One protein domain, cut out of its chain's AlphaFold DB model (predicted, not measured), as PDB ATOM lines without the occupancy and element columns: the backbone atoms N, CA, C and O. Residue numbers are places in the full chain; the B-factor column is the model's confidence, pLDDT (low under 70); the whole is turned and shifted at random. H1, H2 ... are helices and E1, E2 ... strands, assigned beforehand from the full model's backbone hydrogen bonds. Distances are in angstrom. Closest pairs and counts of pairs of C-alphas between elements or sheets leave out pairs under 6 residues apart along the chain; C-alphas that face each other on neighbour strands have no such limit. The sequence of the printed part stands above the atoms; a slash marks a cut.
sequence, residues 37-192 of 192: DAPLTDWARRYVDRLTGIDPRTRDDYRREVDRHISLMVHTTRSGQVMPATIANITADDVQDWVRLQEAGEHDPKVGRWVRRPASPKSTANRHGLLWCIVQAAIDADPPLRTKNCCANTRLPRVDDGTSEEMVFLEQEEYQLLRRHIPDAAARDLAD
ATOM      1  N   ASP A  37     238.564 264.132 469.088       91.38
ATOM      2  CA  ASP A  37     238.604 264.970 467.886       91.38
ATOM      3  C   ASP A  37     239.665 266.063 468.034       91.38
ATOM      4  O   ASP A  37     239.742 266.804 469.017       91.38
ATOM      5  N   ALA A  38     240.487 266.189 467.000       94.19
ATOM      6  CA  ALA A  38     241.631 267.077 466.984       94.19
ATOM      7  C   ALA A  38     241.516 268.082 465.833       94.19
ATOM      8  O   ALA A  38     241.011 267.741 464.756       94.19
ATOM      9  N   PRO A  39     242.048 269.308 465.998       96.88
ATOM     10  CA  PRO A  39     242.247 270.214 464.875       96.88
ATOM     11  C   PRO A  39     242.987 269.504 463.739       96.88
ATOM     12  O   PRO A  39     243.966 268.788 463.975       96.88
ATOM     13  N   LEU A  40     242.535 269.710 462.498       97.69
ATOM     14  CA  LEU A  40     243.073 269.000 461.334       97.69
ATOM     15  C   LEU A  40     244.597 269.154 461.231       97.69
ATOM     16  O   LEU A  40     245.309 268.184 460.980       97.69
ATOM     17  N   THR A  41     245.103 270.367 461.456       97.69
ATOM     18  CA  THR A  41     246.538 270.669 461.406       97.69
ATOM     19  C   THR A  41     247.329 269.924 462.469       97.69
ATOM     20  O   THR A  41     248.427 269.450 462.191       97.69
ATOM     21  N   ASP A  42     246.778 269.794 463.671       97.75
ATOM     22  CA  ASP A  42     247.474 269.185 464.800       97.75
ATOM     23  C   ASP A  42     247.540 267.670 464.616       97.75
ATOM     24  O   ASP A  42     248.603 267.066 464.781       97.75
ATOM     25  N   TRP A  43     246.439 267.068 464.158       97.88
ATOM     26  CA  TRP A  43     246.416 265.668 463.744       97.88
ATOM     27  C   TRP A  43     247.381 265.398 462.581       97.88
ATOM     28  O   TRP A  43     248.172 264.454 462.628       97.88
ATOM     29  N   ALA A  44     247.379 266.254 461.556       98.38
ATOM     30  CA  ALA A  44     248.259 266.125 460.400       98.38
ATOM     31  C   ALA A  44     249.746 266.199 460.780       98.38
ATOM     32  O   ALA A  44     250.534 265.353 460.352       98.38
ATOM     33  N   ARG A  45     250.137 267.159 461.628       98.00
ATOM     34  CA  ARG A  45     251.505 267.248 462.172       98.00
ATOM     35  C   ARG A  45     251.863 265.982 462.946       98.00
ATOM     36  O   ARG A  45     252.899 265.375 462.684       98.00
ATOM     37  N   ARG A  46     250.970 265.539 463.840       97.19
ATOM     38  CA  ARG A  46     251.136 264.320 464.647       97.19
ATOM     39  C   ARG A  46     251.383 263.088 463.773       97.19
ATOM     40  O   ARG A  46     252.229 262.266 464.136       97.19
ATOM     41  N   TYR A  47     250.650 262.964 462.666       97.88
ATOM     42  CA  TYR A  47     250.814 261.905 461.671       97.88
ATOM     43  C   TYR A  47     252.190 261.979 461.001       97.88
ATOM     44  O   TYR A  47     252.948 261.012 461.062       97.88
ATOM     45  N   VAL A  48     252.551 263.138 460.437       98.06
ATOM     46  CA  VAL A  48     253.831 263.340 459.736       98.06
ATOM     47  C   VAL A  48     255.029 263.065 460.650       98.06
ATOM     48  O   VAL A  48     255.990 262.413 460.239       98.06
ATOM     49  N   ASP A  49     254.965 263.498 461.907       97.00
ATOM     50  CA  ASP A  49     256.039 263.301 462.885       97.00
ATOM     51  C   ASP A  49     256.270 261.829 463.238       97.00
ATOM     52  O   ASP A  49     257.388 261.446 463.589       97.00
ATOM     53  N   ARG A  50     255.232 260.994 463.126       96.19
ATOM     54  CA  ARG A  50     255.278 259.559 463.438       96.19
ATOM     55  C   ARG A  50     255.584 258.676 462.231       96.19
ATOM     56  O   ARG A  50     255.724 257.468 462.402       96.19
ATOM     57  N   LEU A  51     255.719 259.247 461.033       96.50
ATOM     58  CA  LEU A  51     256.120 258.490 459.851       96.50
ATOM     59  C   LEU A  51     257.519 257.890 460.038       96.50
ATOM     60  O   LEU A  51     258.509 258.595 460.278       96.50
ATOM     61  N   THR A  52     257.584 256.568 459.890       95.69
ATOM     62  CA  THR A  52     258.815 255.777 459.936       95.69
ATOM     63  C   THR A  52     259.292 255.454 458.520       95.69
ATOM     64  O   THR A  52     258.512 255.472 457.571       95.69
ATOM     65  N   GLY A  53     260.595 255.211 458.357       94.62
ATOM     66  CA  GLY A  53     261.177 254.825 457.064       94.62
ATOM     67  C   GLY A  53     261.277 255.938 456.011       94.62
ATOM     68  O   GLY A  53     261.718 255.663 454.901       94.62
ATOM     69  N   ILE A  54     260.907 257.181 456.343       95.75
ATOM     70  CA  ILE A  54     261.057 258.342 455.452       95.75
ATOM     71  C   ILE A  54     262.318 259.148 455.776       95.75
ATOM     72  O   ILE A  54     262.730 259.248 456.937       95.75
ATOM     73  N   ASP A  55     262.889 259.771 454.747       96.06
ATOM     74  CA  ASP A  55     264.017 260.689 454.883       96.06
ATOM     75  C   ASP A  55     263.628 261.949 455.700       96.06
ATOM     76  O   ASP A  55     262.491 262.431 455.582       96.06
ATOM     77  N   PRO A  56     264.531 262.515 456.531       95.44
ATOM     78  CA  PRO A  56     264.250 263.731 457.294       95.44
ATOM     79  C   PRO A  56     263.771 264.906 456.441       95.44
ATOM     80  O   PRO A  56     262.845 265.606 456.852       95.44
ATOM     81  N   ARG A  57     264.322 265.086 455.234       95.88
ATOM     82  CA  ARG A  57     263.888 266.136 454.311       95.88
ATOM     83  C   ARG A  57     262.443 265.924 453.880       95.88
ATOM     84  O   ARG A  57     261.678 266.880 453.855       95.88
ATOM     85  N   THR A  58     262.047 264.686 453.584       95.56
ATOM     86  CA  THR A  58     260.656 264.361 453.236       95.56
ATOM     87  C   THR A  58     259.704 264.702 454.378       95.56
ATOM     88  O   THR A  58     258.634 265.257 454.137       95.56
ATOM     89  N   ARG A  59     260.098 264.429 455.629       97.19
ATOM     90  CA  ARG A  59     259.303 264.809 456.804       97.19
ATOM     91  C   ARG A  59     259.126 266.324 456.895       97.19
ATOM     92  O   ARG A  59     258.010 266.790 457.115       97.19
ATOM     93  N   ASP A  60     260.199 267.085 456.708       97.31
ATOM     94  CA  ASP A  60     260.145 268.549 456.752       97.31
ATOM     95  C   ASP A  60     259.336 269.137 455.592       97.31
ATOM     96  O   ASP A  60     258.545 270.059 455.801       97.31
ATOM     97  N   ASP A  61     259.452 268.563 454.394       96.75
ATOM     98  CA  ASP A  61     258.619 268.924 453.249       96.75
ATOM     99  C   ASP A  61     257.135 268.664 453.561       96.75
ATOM    100  O   ASP A  61     256.309 269.554 453.371       96.75
ATOM    101  N   TYR A  62     256.775 267.511 454.137       98.19
ATOM    102  CA  TYR A  62     255.392 267.228 454.542       98.19
ATOM    103  C   TYR A  62     254.878 268.176 455.624       98.19
ATOM    104  O   TYR A  62     253.764 268.681 455.492       98.19
ATOM    105  N   ARG A  63     255.677 268.491 456.652       97.75
ATOM    106  CA  ARG A  63     255.313 269.513 457.652       97.75
ATOM    107  C   ARG A  63     255.024 270.849 456.983       97.75
ATOM    108  O   ARG A  63     254.032 271.502 457.285       97.75
ATOM    109  N   ARG A  64     255.866 271.242 456.029       97.19
ATOM    110  CA  ARG A  64     255.693 272.483 455.279       97.19
ATOM    111  C   ARG A  64     254.402 272.482 454.463       97.19
ATOM    112  O   ARG A  64     253.737 273.514 454.398       97.19
ATOM    113  N   GLU A  65     254.046 271.361 453.839       97.06
ATOM    114  CA  GLU A  65     252.785 271.236 453.103       97.06
ATOM    115  C   GLU A  65     251.567 271.280 454.043       97.06
ATOM    116  O   GLU A  65     250.581 271.951 453.723       97.06
ATOM    117  N   VAL A  66     251.652 270.673 455.234       98.00
ATOM    118  CA  VAL A  66     250.618 270.803 456.277       98.00
ATOM    119  C   VAL A  66     250.426 272.272 456.655       98.00
ATOM    120  O   VAL A  66     249.317 272.801 456.582       98.00
ATOM    121  N   ASP A  67     251.521 272.952 456.975       96.81
ATOM    122  CA  ASP A  67     251.503 274.296 457.549       96.81
ATOM    123  C   ASP A  67     251.086 275.371 456.550       96.81
ATOM    124  O   ASP A  67     250.465 276.362 456.932       96.81
ATOM    125  N   ARG A  68     251.425 275.198 455.268       94.81
ATOM    126  CA  ARG A  68     251.155 276.198 454.225       94.81
ATOM    127  C   ARG A  68     249.860 275.965 453.465       94.81
ATOM    128  O   ARG A  68     249.331 276.930 452.906       94.81
ATOM    129  N   HIS A  69     249.418 274.713 453.355       95.69
ATOM    130  CA  HIS A  69     248.349 274.338 452.432       95.69
ATOM    131  C   HIS A  69     247.186 273.638 453.124       95.69
ATOM    132  O   HIS A  69     246.055 274.074 452.926       95.69
ATOM    133  N   ILE A  70     247.425 272.608 453.940       96.94
ATOM    134  CA  ILE A  70     246.331 271.910 454.644       96.94
ATOM    135  C   ILE A  70     245.713 272.814 455.722       96.94
ATOM    136  O   ILE A  70     244.503 272.797 455.918       96.94
ATOM    137  N   SER A  71     246.514 273.678 456.352       95.81
ATOM    138  CA  SER A  71     246.066 274.663 457.350       95.81
ATOM    139  C   SER A  71     245.019 275.670 456.868       95.81
ATOM    140  O   SER A  71     244.390 276.329 457.689       95.81
ATOM    141  N   LEU A  72     244.823 275.798 455.555       94.56
ATOM    142  CA  LEU A  72     243.824 276.692 454.966       94.56
ATOM    143  C   LEU A  72     242.429 276.082 454.919       94.56
ATOM    144  O   LEU A  72     241.472 276.786 454.608       94.56
ATOM    145  N   MET A  73     242.322 274.771 455.134       96.06
ATOM    146  CA  MET A  73     241.033 274.109 455.125       96.06
ATOM    147  C   MET A  73     240.181 274.624 456.276       96.06
ATOM    148  O   MET A  73     240.614 274.715 457.425       96.06
ATOM    149  N   VAL A  74     238.931 274.905 455.947       94.31
ATOM    150  CA  VAL A  74     237.870 275.212 456.894       94.31
ATOM    151  C   VAL A  74     236.735 274.240 456.643       94.31
ATOM    152  O   VAL A  74     236.598 273.726 455.534       94.31
ATOM    153  N   HIS A  75     235.938 273.979 457.672       95.81
ATOM    154  CA  HIS A  75     234.712 273.225 457.498       95.81
ATOM    155  C   HIS A  75     233.556 274.196 457.277       95.81
ATOM    156  O   HIS A  75     233.332 275.081 458.105       95.81
ATOM    157  N   THR A  76     232.807 274.025 456.191       91.50
ATOM    158  CA  THR A  76     231.549 274.747 455.987       91.50
ATOM    159  C   THR A  76     230.382 273.797 456.211       91.50
ATOM    160  O   THR A  76     230.172 272.828 455.485       91.50
ATOM    161  N   THR A  77     229.596 274.080 457.243       89.69
ATOM    162  CA  THR A  77     228.394 273.304 457.556       89.69
ATOM    163  C   THR A  77     227.354 273.417 456.436       89.69
ATOM    164  O   THR A  77     227.357 274.356 455.641       89.69
ATOM    165  N   ARG A  78     226.369 272.510 456.413       85.88
ATOM    166  CA  ARG A  78     225.264 272.556 455.434       85.88
ATOM    167  C   ARG A  78     224.410 273.827 455.507       85.88
ATOM    168  O   ARG A  78     223.727 274.148 454.541       85.88
ATOM    169  N   SER A  79     224.421 274.528 456.640       88.62
ATOM    170  CA  SER A  79     223.762 275.829 456.807       88.62
ATOM    171  C   SER A  79     224.616 277.004 456.311       88.62
ATOM    172  O   SER A  79     224.160 278.143 456.364       88.62
ATOM    173  N   GLY A  80     225.836 276.748 455.829       86.19
ATOM    174  CA  GLY A  80     226.775 277.759 455.342       86.19
ATOM    175  C   GLY A  80     227.644 278.393 456.431       86.19
ATOM    176  O   GLY A  80     228.380 279.334 456.147       86.19
ATOM    177  N   GLN A  81     227.581 277.913 457.677       89.12
ATOM    178  CA  GLN A  81     228.456 278.403 458.742       89.12
ATOM    179  C   GLN A  81     229.869 277.837 458.578       89.12
ATOM    180  O   GLN A  81     230.036 276.618 458.523       89.12
ATOM    181  N   VAL A  82     230.862 278.726 458.570       90.50
ATOM    182  CA  VAL A  82     232.288 278.376 458.556       90.50
ATOM    183  C   VAL A  82     232.767 278.088 459.978       90.50
ATOM    184  O   VAL A  82     232.519 278.867 460.901       90.50
ATOM    185  N   MET A  83     233.469 276.973 460.149       91.88
ATOM    186  CA  MET A  83     234.031 276.500 461.410       91.88
ATOM    187  C   MET A  83     235.478 276.024 461.210       91.88
ATOM    188  O   MET A  83     235.865 275.658 460.095       91.88
ATOM    189  N   PRO A  84     236.295 275.987 462.278       94.62
ATOM    190  CA  PRO A  84     237.609 275.360 462.218       94.62
ATOM    191  C   PRO A  84     237.519 273.905 461.748       94.62
ATOM    192  O   PRO A  84     236.673 273.139 462.220       94.62
ATOM    193  N   ALA A  85     238.411 273.527 460.832       96.25
ATOM    194  CA  ALA A  85     238.530 272.156 460.364       96.25
ATOM    195  C   ALA A  85     239.112 271.255 461.464       96.25
ATOM    196  O   ALA A  85     240.178 271.529 462.028       96.25
ATOM    197  N   THR A  86     238.432 270.152 461.735       96.88
ATOM    198  CA  THR A  86     238.891 269.066 462.599       96.88
ATOM    199  C   THR A  86     238.984 267.774 461.803       96.88
ATOM    200  O   THR A  86     238.459 267.666 460.690       96.88
ATOM    201  N   ILE A  87     239.683 266.782 462.344       96.75
ATOM    202  CA  ILE A  87     239.806 265.497 461.664       96.75
ATOM    203  C   ILE A  87     238.452 264.787 461.542       96.75
ATOM    204  O   ILE A  87     238.239 264.094 460.544       96.75
ATOM    205  N   ALA A  88     237.522 264.997 462.479       93.50
ATOM    206  CA  ALA A  88     236.187 264.412 462.420       93.50
ATOM    207  C   ALA A  88     235.215 265.184 461.509       93.50
ATOM    208  O   ALA A  88     234.388 264.557 460.841       93.50
ATOM    209  N   ASN A  89     235.297 266.522 461.448       93.62
ATOM    210  CA  ASN A  89     234.265 267.331 460.780       93.62
ATOM    211  C   ASN A  89     234.493 267.566 459.279       93.62
ATOM    212  O   ASN A  89     233.528 267.848 458.570       93.62
ATOM    213  N   ILE A  90     235.724 267.424 458.774       96.62
ATOM    214  CA  ILE A  90     236.015 267.732 457.368       96.62
ATOM    215  C   ILE A  90     235.302 266.757 456.421       96.62
ATOM    216  O   ILE A  90     235.330 265.524 456.572       96.62
ATOM    217  N   THR A  91     234.688 267.335 455.400       96.00
ATOM    218  CA  THR A  91     233.837 266.653 454.429       96.00
ATOM    219  C   THR A  91     234.483 266.601 453.048       96.00
ATOM    220  O   THR A  91     235.528 267.198 452.796       96.00
ATOM    221  N   ALA A  92     233.865 265.853 452.132       96.62
ATOM    222  CA  ALA A  92     234.306 265.822 450.741       96.62
ATOM    223  C   ALA A  92     234.121 267.178 450.038       96.62
ATOM    224  O   ALA A  92     234.904 267.495 449.144       96.62
ATOM    225  N   ASP A  93     233.128 267.973 450.450       96.00
ATOM    226  CA  ASP A  93     232.888 269.311 449.900       96.00
ATOM    227  C   ASP A  93     234.013 270.266 450.324       96.00
ATOM    228  O   ASP A  93     234.593 270.938 449.475       96.00
ATOM    229  N   ASP A  94     234.443 270.204 451.592       97.44
ATOM    230  CA  ASP A  94     235.584 270.991 452.084       97.44
ATOM    231  C   ASP A  94     236.883 270.648 451.327       97.44
ATOM    232  O   ASP A  94     237.678 271.528 450.994       97.44
ATOM    233  N   VAL A  95     237.102 269.362 451.014       98.06
ATOM    234  CA  VAL A  95     238.255 268.923 450.206       98.06
ATOM    235  C   VAL A  95     238.152 269.442 448.769       98.06
ATOM    236  O   VAL A  95     239.160 269.873 448.207       98.06
ATOM    237  N   GLN A  96     236.964 269.421 448.159       96.50
ATOM    238  CA  GLN A  96     236.757 269.955 446.808       96.50
ATOM    239  C   GLN A  96     237.001 271.462 446.750       96.50
ATOM    240  O   GLN A  96     237.691 271.931 445.845       96.50
ATOM    241  N   ASP A  97     236.490 272.218 447.716       95.31
ATOM    242  CA  ASP A  97     236.691 273.664 447.779       95.31
ATOM    243  C   ASP A  97     238.158 274.016 448.033       95.31
ATOM    244  O   ASP A  97     238.702 274.926 447.405       95.31
ATOM    245  N   TRP A  98     238.852 273.226 448.852       96.69
ATOM    246  CA  TRP A  98     240.294 273.352 449.032       96.69
ATOM    247  C   TRP A  98     241.095 273.047 447.755       96.69
ATOM    248  O   TRP A  98     242.068 273.743 447.460       96.69
ATOM    249  N   VAL A  99     240.701 272.045 446.962       96.69
ATOM    250  CA  VAL A  99     241.320 271.773 445.649       96.69
ATOM    251  C   VAL A  99     241.087 272.942 444.687       96.69
ATOM    252  O   VAL A  99     242.049 273.431 444.094       96.69
ATOM    253  N   ARG A 100     239.857 273.464 444.603       94.88
ATOM    254  CA  ARG A 100     239.523 274.638 443.772       94.88
ATOM    255  C   ARG A 100     240.323 275.876 444.167       94.88
ATOM    256  O   ARG A 100     240.811 276.594 443.298       94.88
ATOM    257  N   LEU A 101     240.504 276.113 445.468       93.81
ATOM    258  CA  LEU A 101     241.324 277.216 445.972       93.81
ATOM    259  C   LEU A 101     242.784 277.092 445.512       93.81
ATOM    260  O   LEU A 101     243.423 278.090 445.180       93.81
ATOM    261  N   GLN A 102     243.326 275.874 445.475       94.50
ATOM    262  CA  GLN A 102     244.685 275.643 444.990       94.50
ATOM    263  C   GLN A 102     244.819 275.869 443.483       94.50
ATOM    264  O   GLN A 102     245.823 276.436 443.061       94.50
ATOM    265  N   GLU A 103     243.833 275.451 442.691       92.94
ATOM    266  CA  GLU A 103     243.796 275.690 441.243       92.94
ATOM    267  C   GLU A 103     243.681 277.179 440.910       92.94
ATOM    268  O   GLU A 103     244.392 277.675 440.042       92.94
ATOM    269  N   ALA A 104     242.817 277.909 441.617       92.38
ATOM    270  CA  ALA A 104     242.589 279.327 441.361       92.38
ATOM    271  C   ALA A 104     243.737 280.218 441.866       92.38
ATOM    272  O   ALA A 104     244.020 281.265 441.281       92.38
ATOM    273  N   GLY A 105     244.393 279.818 442.958       91.88
ATOM    274  CA  GLY A 105     245.255 280.714 443.718       91.88
ATOM    275  C   GLY A 105     244.459 281.827 444.410       91.88
ATOM    276  O   GLY A 105     243.233 281.809 444.488       91.88
ATOM    277  N   GLU A 106     245.176 282.811 444.939       91.38
ATOM    278  CA  GLU A 106     244.614 283.933 445.684       91.38
ATOM    279  C   GLU A 106     245.327 285.226 445.282       91.38
ATOM    280  O   GLU A 106     246.551 285.354 445.419       91.38
ATOM    281  N   HIS A 107     244.558 286.194 444.787       91.06
ATOM    282  CA  HIS A 107     245.029 287.547 444.515       91.06
ATOM    283  C   HIS A 107     244.721 288.472 445.687       91.06
ATOM    284  O   HIS A 107     243.643 288.411 446.273       91.06
ATOM    285  N   ASP A 108     245.639 289.392 445.967       90.06
ATOM    286  CA  ASP A 108     245.373 290.504 446.866       90.06
ATOM    287  C   ASP A 108     244.462 291.497 446.126       90.06
ATOM    288  O   ASP A 108     244.882 292.071 445.112       90.06
ATOM    289  N   PRO A 109     243.231 291.735 446.607       86.81
ATOM    290  CA  PRO A 109     242.276 292.593 445.915       86.81
ATOM    291  C   PRO A 109     242.695 294.070 445.900       86.81
ATOM    292  O   PRO A 109     242.176 294.840 445.097       86.81
ATOM    293  N   LYS A 110     243.616 294.491 446.777       89.94
ATOM    294  CA  LYS A 110     244.071 295.883 446.896       89.94
ATOM    295  C   LYS A 110     245.277 296.170 446.015       89.94
ATOM    296  O   LYS A 110     245.346 297.243 445.426       89.94
ATOM    297  N   VAL A 111     246.235 295.244 445.944       89.38
ATOM    298  CA  VAL A 111     247.481 295.451 445.175       89.38
ATOM    299  C   VAL A 111     247.548 294.657 443.869       89.38
ATOM    300  O   VAL A 111     248.495 294.839 443.106       89.38
ATOM    301  N   GLY A 112     246.590 293.764 443.604       88.81
ATOM    302  CA  GLY A 112     246.519 292.940 442.389       88.81
ATOM    303  C   GLY A 112     247.603 291.859 442.283       88.81
ATOM    304  O   GLY A 112     247.652 291.115 441.304       88.81
ATOM    305  N   ARG A 113     248.484 291.746 443.281       90.94
ATOM    306  CA  ARG A 113     249.560 290.747 443.321       90.94
ATOM    307  C   ARG A 113     249.041 289.418 443.852       90.94
ATOM    308  O   ARG A 113     248.093 289.379 444.624       90.94
ATOM    309  N   TRP A 114     249.703 288.332 443.473       90.44
ATOM    310  CA  TRP A 114     249.431 287.018 444.046       90.44
ATOM    311  C   TRP A 114     249.781 286.996 445.538       90.44
ATOM    312  O   TRP A 114     250.948 287.168 445.893       90.44
ATOM    313  N   VAL A 115     248.787 286.731 446.390       91.12
ATOM    314  CA  VAL A 115     248.994 286.256 447.770       91.12
ATOM    315  C   VAL A 115     249.469 284.809 447.709       91.12
ATOM    316  O   VAL A 115     250.442 284.424 448.356       91.12
ATOM    317  N   ARG A 116     248.823 284.016 446.848       90.50
ATOM    318  CA  ARG A 116     249.162 282.623 446.579       90.50
ATOM    319  C   ARG A 116     248.988 282.335 445.102       90.50
ATOM    320  O   ARG A 116     247.922 282.553 444.549       90.50
ATOM    321  N   ARG A 117     250.031 281.828 444.453       92.56
ATOM    322  CA  ARG A 117     249.931 281.437 443.044       92.56
ATOM    323  C   ARG A 117     249.099 280.155 442.886       92.56
ATOM    324  O   ARG A 117     249.145 279.323 443.800       92.56
ATOM    325  N   PRO A 118     248.434 279.972 441.731       93.50
ATOM    326  CA  PRO A 118     247.872 278.696 441.317       93.50
ATOM    327  C   PRO A 118     248.893 277.574 441.486       93.50
ATOM    328  O   PRO A 118     250.073 277.721 441.148       93.50
ATOM    329  N   ALA A 119     248.452 276.460 442.050       93.00
ATOM    330  CA  ALA A 119     249.261 275.267 442.183       93.00
ATOM    331  C   ALA A 119     249.280 274.492 440.861       93.00
ATOM    332  O   ALA A 119     248.265 274.383 440.180       93.00
ATOM    333  N   SER A 120     250.431 273.903 440.521       91.25
ATOM    334  CA  SER A 120     250.488 272.955 439.405       91.25
ATOM    335  C   SER A 120     249.629 271.714 439.700       91.25
ATOM    336  O   SER A 120     249.518 271.337 440.876       91.25
ATOM    337  N   PRO A 121     249.111 271.007 438.675       92.56
ATOM    338  CA  PRO A 121     248.370 269.758 438.865       92.56
ATOM    339  C   PRO A 121     249.119 268.744 439.740       92.56
ATOM    340  O   PRO A 121     248.555 268.169 440.671       92.56
ATOM    341  N   LYS A 122     250.437 268.610 439.531       91.75
ATOM    342  CA  LYS A 122     251.312 267.753 440.346       91.75
ATOM    343  C   LYS A 122     251.354 268.186 441.813       91.75
ATOM    344  O   LYS A 122     251.315 267.342 442.703       91.75
ATOM    345  N   SER A 123     251.446 269.489 442.082       94.50
ATOM    346  CA  SER A 123     251.456 270.011 443.453       94.50
ATOM    347  C   SER A 123     250.132 269.735 444.164       94.50
ATOM    348  O   SER A 123     250.147 269.271 445.303       94.50
ATOM    349  N   THR A 124     249.005 269.970 443.490       95.50
ATOM    350  CA  THR A 124     247.667 269.675 444.019       95.50
ATOM    351  C   THR A 124     247.506 268.181 444.297       95.50
ATOM    352  O   THR A 124     247.078 267.810 445.389       95.50
ATOM    353  N   ALA A 125     247.941 267.317 443.374       95.25
ATOM    354  CA  ALA A 125     247.891 265.868 443.546       95.25
ATOM    355  C   ALA A 125     248.749 265.371 444.717       95.25
ATOM    356  O   ALA A 125     248.277 264.583 445.533       95.25
ATOM    357  N   ASN A 126     249.979 265.872 444.863       95.75
ATOM    358  CA  ASN A 126     250.854 265.482 445.970       95.75
ATOM    359  C   ASN A 126     250.279 265.884 447.335       95.75
ATOM    360  O   ASN A 126     250.319 265.101 448.282       95.75
ATOM    361  N   ARG A 127     249.728 267.098 447.442       97.56
ATOM    362  CA  ARG A 127     249.116 267.579 448.689       97.56
ATOM    363  C   ARG A 127     247.839 266.816 449.019       97.56
ATOM    364  O   ARG A 127     247.626 266.481 450.180       97.56
ATOM    365  N   HIS A 128     247.010 266.517 448.017       98.12
ATOM    366  CA  HIS A 128     245.824 265.676 448.190       98.12
ATOM    367  C   HIS A 128     246.201 264.255 448.621       98.12
ATOM    368  O   HIS A 128     245.602 263.740 449.557       98.12
ATOM    369  N   GLY A 129     247.248 263.664 448.039       97.94
ATOM    370  CA  GLY A 129     247.772 262.363 448.462       97.94
ATOM    371  C   GLY A 129     248.256 262.356 449.916       97.94
ATOM    372  O   GLY A 129     247.953 261.427 450.661       97.94
ATOM    373  N   LEU A 130     248.941 263.414 450.364       98.44
ATOM    374  CA  LEU A 130     249.310 263.566 451.776       98.44
ATOM    375  C   LEU A 130     248.066 263.654 452.678       98.44
ATOM    376  O   LEU A 130     247.995 262.960 453.692       98.44
ATOM    377  N   LEU A 131     247.070 264.464 452.297       98.62
ATOM    378  CA  LEU A 131     245.807 264.585 453.030       98.62
ATOM    379  C   LEU A 131     245.055 263.249 453.090       98.62
ATOM    380  O   LEU A 131     244.564 262.880 454.154       98.62
ATOM    381  N   TRP A 132     245.021 262.494 451.989       98.62
ATOM    382  CA  TRP A 132     244.430 261.160 451.944       98.62
ATOM    383  C   TRP A 132     245.019 260.265 453.029       98.62
ATOM    384  O   TRP A 132     244.267 259.650 453.782       98.62
ATOM    385  N   CYS A 133     246.349 260.210 453.126       98.44
ATOM    386  CA  CYS A 133     247.050 259.390 454.106       98.44
ATOM    387  C   CYS A 133     246.802 259.856 455.549       98.44
ATOM    388  O   CYS A 133     246.583 259.022 456.425       98.44
ATOM    389  N   ILE A 134     246.767 261.172 455.794       98.50
ATOM    390  CA  ILE A 134     246.430 261.755 457.106       98.50
ATOM    391  C   ILE A 134     245.021 261.335 457.549       98.50
ATOM    392  O   ILE A 134     244.812 260.946 458.700       98.50
ATOM    393  N   VAL A 135     244.052 261.416 456.635       98.50
ATOM    394  CA  VAL A 135     242.653 261.056 456.891       98.50
ATOM    395  C   VAL A 135     242.500 259.544 457.042       98.50
ATOM    396  O   VAL A 135     241.747 259.096 457.902       98.50
ATOM    397  N   GLN A 136     243.239 258.751 456.263       98.25
ATOM    398  CA  GLN A 136     243.246 257.297 456.392       98.25
ATOM    399  C   GLN A 136     243.787 256.862 457.757       98.25
ATOM    400  O   GLN A 136     243.163 256.047 458.422       98.25
ATOM    401  N   ALA A 137     244.859 257.493 458.242       98.00
ATOM    402  CA  ALA A 137     245.391 257.219 459.574       98.00
ATOM    403  C   ALA A 137     244.395 257.521 460.707       98.00
ATOM    404  O   ALA A 137     244.487 256.918 461.769       98.00
ATOM    405  N   ALA A 138     243.451 258.445 460.500       97.00
ATOM    406  CA  ALA A 138     242.378 258.720 461.458       97.00
ATOM    407  C   ALA A 138     241.276 257.650 461.444       97.00
ATOM    408  O   ALA A 138     240.630 257.423 462.463       97.00
ATOM    409  N   ILE A 139     241.056 257.004 460.296       96.31
ATOM    410  CA  ILE A 139     240.146 255.856 460.159       96.31
ATOM    411  C   ILE A 139     240.767 254.614 460.795       96.31
ATOM    412  O   ILE A 139     240.080 253.866 461.479       96.31
ATOM    413  N   ASP A 140     242.067 254.425 460.583       95.75
ATOM    414  CA  ASP A 140     242.817 253.268 461.073       95.75
ATOM    415  C   ASP A 140     243.253 253.422 462.545       95.75
ATOM    416  O   ASP A 140     243.892 252.528 463.100       95.75
ATOM    417  N   ALA A 141     242.947 254.563 463.175       93.69
ATOM    418  CA  ALA A 141     243.189 254.787 464.593       93.69
ATOM    419  C   ALA A 141     242.335 253.843 465.459       93.69
ATOM    420  O   ALA A 141     241.291 253.356 465.031       93.69
ATOM    421  N   ASP A 142     242.778 253.614 466.696       89.31
ATOM    422  CA  ASP A 142     242.061 252.801 467.679       89.31
ATOM    423  C   ASP A 142     241.857 253.617 468.973       89.31
ATOM    424  O   ASP A 142     242.840 253.862 469.685       89.31
ATOM    425  N   PRO A 143     240.627 254.093 469.264       88.56
ATOM    426  CA  PRO A 143     239.421 253.971 468.435       88.56
ATOM    427  C   PRO A 143     239.474 254.839 467.152       88.56
ATOM    428  O   PRO A 143     240.201 255.836 467.111       88.56
ATOM    429  N   PRO A 144     238.695 254.504 466.101       89.44
ATOM    430  CA  PRO A 144     238.630 255.312 464.884       89.44
ATOM    431  C   PRO A 144     238.065 256.710 465.149       89.44
ATOM    432  O   PRO A 144     236.957 256.843 465.663       89.44
ATOM    433  N   LEU A 145     238.769 257.750 464.697       90.44
ATOM    434  CA  LEU A 145     238.321 259.148 464.818       90.44
ATOM    435  C   LEU A 145     237.316 259.540 463.726       90.44
ATOM    436  O   LEU A 145     236.683 260.592 463.777       90.44
ATOM    437  N   ARG A 146     237.204 258.720 462.677       92.00
ATOM    438  CA  ARG A 146     236.234 258.886 461.591       92.00
ATOM    439  C   ARG A 146     236.033 257.578 460.836       92.00
ATOM    440  O   ARG A 146     236.882 256.699 460.843       92.00
ATOM    441  N   THR A 147     234.926 257.476 460.106       91.50
ATOM    442  CA  THR A 147     234.532 256.227 459.423       91.50
ATOM    443  C   THR A 147     234.781 256.218 457.916       91.50
ATOM    444  O   THR A 147     234.689 255.170 457.280       91.50
ATOM    445  N   LYS A 148     235.041 257.380 457.304       92.25
ATOM    446  CA  LYS A 148     235.178 257.526 455.845       92.25
ATOM    447  C   LYS A 148     236.260 258.523 455.481       92.25
ATOM    448  O   LYS A 148     236.358 259.577 456.110       92.25
ATOM    449  N   ASN A 149     236.993 258.235 454.409       97.62
ATOM    450  CA  ASN A 149     237.996 259.146 453.879       97.62
ATOM    451  C   ASN A 149     237.319 260.222 453.019       97.62
ATOM    452  O   ASN A 149     236.767 259.914 451.965       97.62
ATOM    453  N   CYS A 150     237.330 261.482 453.464       97.06
ATOM    454  CA  CYS A 150     236.728 262.596 452.720       97.06
ATOM    455  C   CYS A 150     237.465 262.938 451.419       97.06
ATOM    456  O   CYS A 150     236.915 263.653 450.590       97.06
ATOM    457  N   CYS A 151     238.672 262.410 451.215       97.88
ATOM    458  CA  CYS A 151     239.411 262.550 449.963       97.88
ATOM    459  C   CYS A 151     238.922 261.570 448.881       97.88
ATOM    460  O   CYS A 151     239.322 261.675 447.719       97.88
ATOM    461  N   ALA A 152     238.073 260.603 449.249       95.25
ATOM    462  CA  ALA A 152     237.494 259.644 448.319       95.25
ATOM    463  C   ALA A 152     236.677 260.350 447.234       95.25
ATOM    464  O   ALA A 152     235.827 261.190 447.520       95.25
ATOM    465  N   ASN A 153     236.901 259.948 445.982       92.56
ATOM    466  CA  ASN A 153     236.208 260.463 444.798       92.56
ATOM    467  C   ASN A 153     236.436 261.957 444.496       92.56
ATOM    468  O   ASN A 153     235.746 262.505 443.634       92.56
ATOM    469  N   THR A 154     237.402 262.620 445.142       93.94
ATOM    470  CA  THR A 154     237.825 263.963 444.726       93.94
ATOM    471  C   THR A 154     238.431 263.888 443.325       93.94
ATOM    472  O   THR A 154     239.368 263.127 443.083       93.94
ATOM    473  N   ARG A 155     237.907 264.683 442.387       92.25
ATOM    474  CA  ARG A 155     238.530 264.860 441.069       92.25
ATOM    475  C   ARG A 155     239.654 265.878 441.193       92.25
ATOM    476  O   ARG A 155     239.434 266.958 441.726       92.25
ATOM    477  N   LEU A 156     240.833 265.509 440.711       92.81
ATOM    478  CA  LEU A 156     242.016 266.361 440.724       92.81
ATOM    479  C   LEU A 156     242.261 266.950 439.330       92.81
ATOM    480  O   LEU A 156     241.908 266.293 438.343       92.81
ATOM    481  N   PRO A 157     242.875 268.143 439.245       87.69
ATOM    482  CA  PRO A 157     243.272 268.725 437.969       87.69
ATOM    483  C   PRO A 157     244.252 267.788 437.269       87.69
ATOM    484  O   PRO A 157     245.142 267.216 437.912       87.69
ATOM    485  N   ARG A 158     244.076 267.593 435.961       78.50
ATOM    486  CA  ARG A 158     244.927 266.673 435.216       78.50
ATOM    487  C   ARG A 158     246.202 267.355 434.738       78.50
ATOM    488  O   ARG A 158     246.278 268.572 434.607       78.50
ATOM    489  N   VAL A 159     247.233 266.548 434.506       66.00
ATOM    490  CA  VAL A 159     248.557 267.024 434.072       66.00
ATOM    491  C   VAL A 159     248.534 267.483 432.606       66.00
ATOM    492  O   VAL A 159     249.308 268.354 432.227       66.00
ATOM    493  N   ASP A 160     247.619 266.942 431.803       62.69
ATOM    494  CA  ASP A 160     247.365 267.294 430.403       62.69
ATOM    495  C   ASP A 160     246.550 268.589 430.223       62.69
ATOM    496  O   ASP A 160     246.542 269.146 429.127       62.69
ATOM    497  N   ASP A 161     245.945 269.131 431.288       59.12
ATOM    498  CA  ASP A 161     245.120 270.349 431.238       59.12
ATOM    499  C   ASP A 161     245.943 271.667 431.277       59.12
ATOM    500  O   ASP A 161     245.371 272.758 431.307       59.12
ATOM    501  N   GLY A 162     247.286 271.613 431.247       53.75
ATOM    502  CA  GLY A 162     248.127 272.815 431.154       53.75
ATOM    503  C   GLY A 162     249.636 272.554 431.110       53.75
ATOM    504  O   GLY A 162     250.199 272.057 432.080       53.75
ATOM    505  N   THR A 163     250.266 272.938 429.984       57.00
ATOM    506  CA  THR A 163     251.721 273.065 429.716       57.00
ATOM    507  C   THR A 163     252.626 272.304 430.688       57.00
ATOM    508  O   THR A 163     253.319 272.911 431.508       57.00
ATOM    509  N   SER A 164     252.667 270.971 430.594       54.72
ATOM    510  CA  SER A 164     253.872 270.285 431.045       54.72
ATOM    511  C   SER A 164     254.949 270.631 430.025       54.72
ATOM    512  O   SER A 164     254.912 270.123 428.905       54.72
ATOM    513  N   GLU A 165     255.849 271.550 430.363       61.22
ATOM    514  CA  GLU A 165     257.098 271.671 429.617       61.22
ATOM    515  C   GLU A 165     257.746 270.285 429.651       61.22
ATOM    516  O   GLU A 165     258.093 269.771 430.719       61.22
ATOM    517  N   GLU A 166     257.765 269.618 428.498       68.00
ATOM    518  CA  GLU A 166     258.376 268.308 428.371       68.00
ATOM    519  C   GLU A 166     259.851 268.464 428.736       68.00
ATOM    520  O   GLU A 166     260.563 269.288 428.162       68.00
ATOM    521  N   MET A 167     260.303 267.710 429.741       77.75
ATOM    522  CA  MET A 167     261.724 267.663 430.058       77.75
ATOM    523  C   MET A 167     262.427 266.962 428.899       77.75
ATOM    524  O   MET A 167     262.400 265.736 428.806       77.75
ATOM    525  N   VAL A 168     263.036 267.746 428.015       84.50
ATOM    526  CA  VAL A 168     263.868 267.243 426.924       84.50
ATOM    527  C   VAL A 168     265.318 267.130 427.382       84.50
ATOM    528  O   VAL A 168     265.785 267.884 428.241       84.50
ATOM    529  N   PHE A 169     266.037 266.160 426.825       90.19
ATOM    530  CA  PHE A 169     267.486 266.119 426.976       90.19
ATOM    531  C   PHE A 169     268.111 267.278 426.203       90.19
ATOM    532  O   PHE A 169     267.606 267.659 425.151       90.19
ATOM    533  N   LEU A 170     269.225 267.799 426.718       91.00
ATOM    534  CA  LEU A 170     270.053 268.730 425.962       91.00
ATOM    535  C   LEU A 170     270.635 268.013 424.747       91.00
ATOM    536  O   LEU A 170     271.183 266.911 424.872       91.00
ATOM    537  N   GLU A 171     270.588 268.662 423.596       92.88
ATOM    538  CA  GLU A 171     271.373 268.236 422.452       92.88
ATOM    539  C   GLU A 171     272.868 268.441 422.724       92.88
ATOM    540  O   GLU A 171     273.290 269.227 423.582       92.88
ATOM    541  N   GLN A 172     273.706 267.734 421.966       90.44
ATOM    542  CA  GLN A 172     275.156 267.803 422.132       90.44
ATOM    543  C   GLN A 172     275.678 269.246 422.024       90.44
ATOM    544  O   GLN A 172     276.563 269.642 422.782       90.44
ATOM    545  N   GLU A 173     275.125 270.045 421.109       92.81
ATOM    546  CA  GLU A 173     275.523 271.441 420.904       92.81
ATOM    547  C   GLU A 173     275.118 272.339 422.080       92.81
ATOM    548  O   GLU A 173     275.916 273.162 422.537       92.81
ATOM    549  N   GLU A 174     273.918 272.134 422.626       91.00
ATOM    550  CA  GLU A 174     273.398 272.869 423.782       91.00
ATOM    551  C   GLU A 174     274.209 272.563 425.045       91.00
ATOM    552  O   GLU A 174     274.590 273.471 425.790       91.00
ATOM    553  N   TYR A 175     274.562 271.292 425.248       90.12
ATOM    554  CA  TYR A 175     275.465 270.885 426.321       90.12
ATOM    555  C   TYR A 175     276.842 271.551 426.182       90.12
ATOM    556  O   TYR A 175     277.358 272.121 427.147       90.12
ATOM    557  N   GLN A 176     277.437 271.543 424.983       88.88
ATOM    558  CA  GLN A 176     278.739 272.178 424.748       88.88
ATOM    559  C   GLN A 176     278.693 273.692 424.976       88.88
ATOM    560  O   GLN A 176     279.660 274.267 425.489       88.88
ATOM    561  N   LEU A 177     277.580 274.345 424.633       90.81
ATOM    562  CA  LEU A 177     277.363 275.759 424.919       90.81
ATOM    563  C   LEU A 177     277.349 276.014 426.430       90.81
ATOM    564  O   LEU A 177     278.129 276.836 426.913       90.81
ATOM    565  N   LEU A 178     276.530 275.278 427.185       88.94
ATOM    566  CA  LEU A 178     276.463 275.411 428.643       88.94
ATOM    567  C   LEU A 178     277.826 275.151 429.292       88.94
ATOM    568  O   LEU A 178     278.280 275.958 430.106       88.94
ATOM    569  N   ARG A 179     278.539 274.101 428.868       85.19
ATOM    570  CA  ARG A 179     279.870 273.740 429.381       85.19
ATOM    571  C   ARG A 179     280.891 274.873 429.249       85.19
ATOM    572  O   ARG A 179     281.664 275.104 430.178       85.19
ATOM    573  N   ARG A 180     280.887 275.616 428.134       86.88
ATOM    574  CA  ARG A 180     281.779 276.780 427.931       86.88
ATOM    575  C   ARG A 180     281.496 277.922 428.908       86.88
ATOM    576  O   ARG A 180     282.407 278.684 429.223       86.88
ATOM    577  N   HIS A 181     280.258 278.031 429.383       89.19
ATOM    578  CA  HIS A 181     279.812 279.087 430.288       89.19
ATOM    579  C   HIS A 181     279.855 278.705 431.771       89.19
ATOM    580  O   HIS A 181     279.690 279.587 432.611       89.19
ATOM    581  N   ILE A 182     280.134 277.444 432.118       87.62
ATOM    582  CA  ILE A 182     280.413 277.039 433.502       87.62
ATOM    583  C   ILE A 182     281.812 277.555 433.867       87.62
ATOM    584  O   ILE A 182     282.779 277.111 433.253       87.62
ATOM    585  N   PRO A 183     281.972 278.493 434.816       80.44
ATOM    586  CA  PRO A 183     283.270 279.101 435.122       80.44
ATOM    587  C   PRO A 183     284.174 278.199 435.979       80.44
ATOM    588  O   PRO A 183     285.392 278.354 435.948       80.44
ATOM    589  N   ASP A 184     283.584 277.261 436.722       83.31
ATOM    590  CA  ASP A 184     284.291 276.329 437.599       83.31
ATOM    591  C   ASP A 184     284.870 275.153 436.797       83.31
ATOM    592  O   ASP A 184     284.135 274.389 436.172       83.31
ATOM    593  N   ALA A 185     286.196 275.010 436.814       73.25
ATOM    594  CA  ALA A 185     286.897 273.931 436.126       73.25
ATOM    595  C   ALA A 185     286.586 272.549 436.727       73.25
ATOM    596  O   ALA A 185     286.417 271.599 435.971       73.25
ATOM    597  N   ALA A 186     286.413 272.440 438.049       72.44
ATOM    598  CA  ALA A 186     286.097 271.166 438.699       72.44
ATOM    599  C   ALA A 186     284.686 270.673 438.335       72.44
ATOM    600  O   ALA A 186     284.448 269.474 438.217       72.44
ATOM    601  N   ALA A 187     283.758 271.601 438.090       68.44
ATOM    602  CA  ALA A 187     282.417 271.281 437.611       68.44
ATOM    603  C   ALA A 187     282.394 270.830 436.138       68.44
ATOM    604  O   ALA A 187     281.486 270.099 435.747       68.44
ATOM    605  N   ARG A 188     283.376 271.242 435.320       68.88
ATOM    606  CA  ARG A 188     283.497 270.781 433.924       68.88
ATOM    607  C   ARG A 188     284.005 269.344 433.825       68.88
ATOM    608  O   ARG A 188     283.592 268.654 432.901       68.88
ATOM    609  N   ASP A 189     284.855 268.925 434.762       68.88
ATOM    610  CA  ASP A 189     285.498 267.602 434.760       68.88
ATOM    611  C   ASP A 189     284.608 266.495 435.361       68.88
ATOM    612  O   ASP A 189     284.820 265.321 435.095       68.88
ATOM    613  N   LEU A 190     283.584 266.848 436.151       63.38
ATOM    614  CA  LEU A 190     282.597 265.898 436.699       63.38
ATOM    615  C   LEU A 190     281.542 265.434 435.679       63.38
ATOM    616  O   LEU A 190     280.694 264.606 436.011       63.38
ATOM    617  N   ALA A 191     281.541 266.024 434.485       57.31
ATOM    618  CA  ALA A 191     280.539 265.793 433.452       57.31
ATOM    619  C   ALA A 191     281.044 264.915 432.287       57.31
ATOM    620  O   ALA A 191     280.307 264.776 431.309       57.31
ATOM    621  N   ASP A 192     282.254 264.352 432.412       53.16
ATOM    622  CA  ASP A 192     282.902 263.384 431.507       53.16
ATOM    623  C   ASP A 192     282.975 261.987 432.166       53.16
ATOM    624  O   ASP A 192     282.829 260.977 431.435       53.16
TER     625      ASP A 192
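This is residues 37 to 192 of the 192 residues of an uncharacterized protein of Streptomyces brevispora (UniProt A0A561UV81). A cluster of four helices holds a helical hairpin, H1 and H2, with the long helix H4 crossing it and H3 beside one part of H4; far from this cluster, at the end of a long link, sit the two helices H5 and H6. The small strand hairpin E1 and E2 lies by H3, and E3 folds back beside a short stretch of the link from H3. The printed part has 156 residues with six named helices and three named strands, in the order H1 H2 E1 E2 H3 E3 H4 H5 H6, and is mostly helix; its one sheet is E1 - E2, antiparallel. The whole is loose, with a radius of gyration of the C-alphas of 20.8 A and spans of 64 by 43 by 29 A.

H1 is residues 40 to 50, 15.6 A long, and begins at C-alpha 40 at (243.073, 269.000, 461.334). H2, residues 56 to 68, measures 18.3 A. Strands E1, residues 74 to 76, and E2, residues 82 to 84, measure 6.4 A and 7.1 A. H3 is residues 92 to 104, 18.4 A. E3 is residues 114 to 116, 5.1 A. H4, residues 121 to 139, is the longest helix at 26.7 A and ends at C-alpha 139 at (240.146, 255.856, 460.159). H5 is residues 172 to 181, 14.7 A. H6, residues 185 to 189, 6.6 A, ends at C-alpha 189 at (285.498, 267.602, 434.760).

H1 and H2 form a hairpin and touch, opposite ways at a shallow tilt of 1 degrees, closest at the C-alphas of Arg 45 and Arg 63, 6.3 A. H4 touches H1 with residues 131 to 137 alone, about perpendicular at 85 degrees, closest at the C-alphas of Ala 44 and Ile 134, 5.8 A. H2 and H4 are close but not clearly touching, with the C-alphas of Glu 65 and Arg 127 closest at 6.8 A. H3 touches H4 with residues 99 to 103 alone, opposite ways at a shallow tilt of 22 degrees, closest at the C-alphas of Gln 102 and Thr 124, 6.7 A. The helix packing is mostly aligned, but only just: 2 of 3 touching pairs are at a shallow tilt. The closest C-alphas of E1 and H3, those of His 75 and Asp 94, are 5.9 A apart. In the hairpin E1 and E2, N 75 and O 83 are 2.9 A apart and N 83 and O 75 2.8 A, within hydrogen-bond range. E3 pairs with no named strand, but residues 106 to 107 pair with it, antiparallel. H5 and H6 are close but not clearly touching, with the C-alphas of Arg 179 and Arg 188 closest at 6.5 A. In H1 to H6 every O i to N i+4 pair is within hydrogen-bond range.

The C-alphas of Ser 79 and Ala 185, the two farthest apart, are 66.5 A apart. The printed part has no cut. The link from H4 to H5, residues 140 to 171, is long. Confidence is under 70 at residues 159 to 166 and 187 to 192.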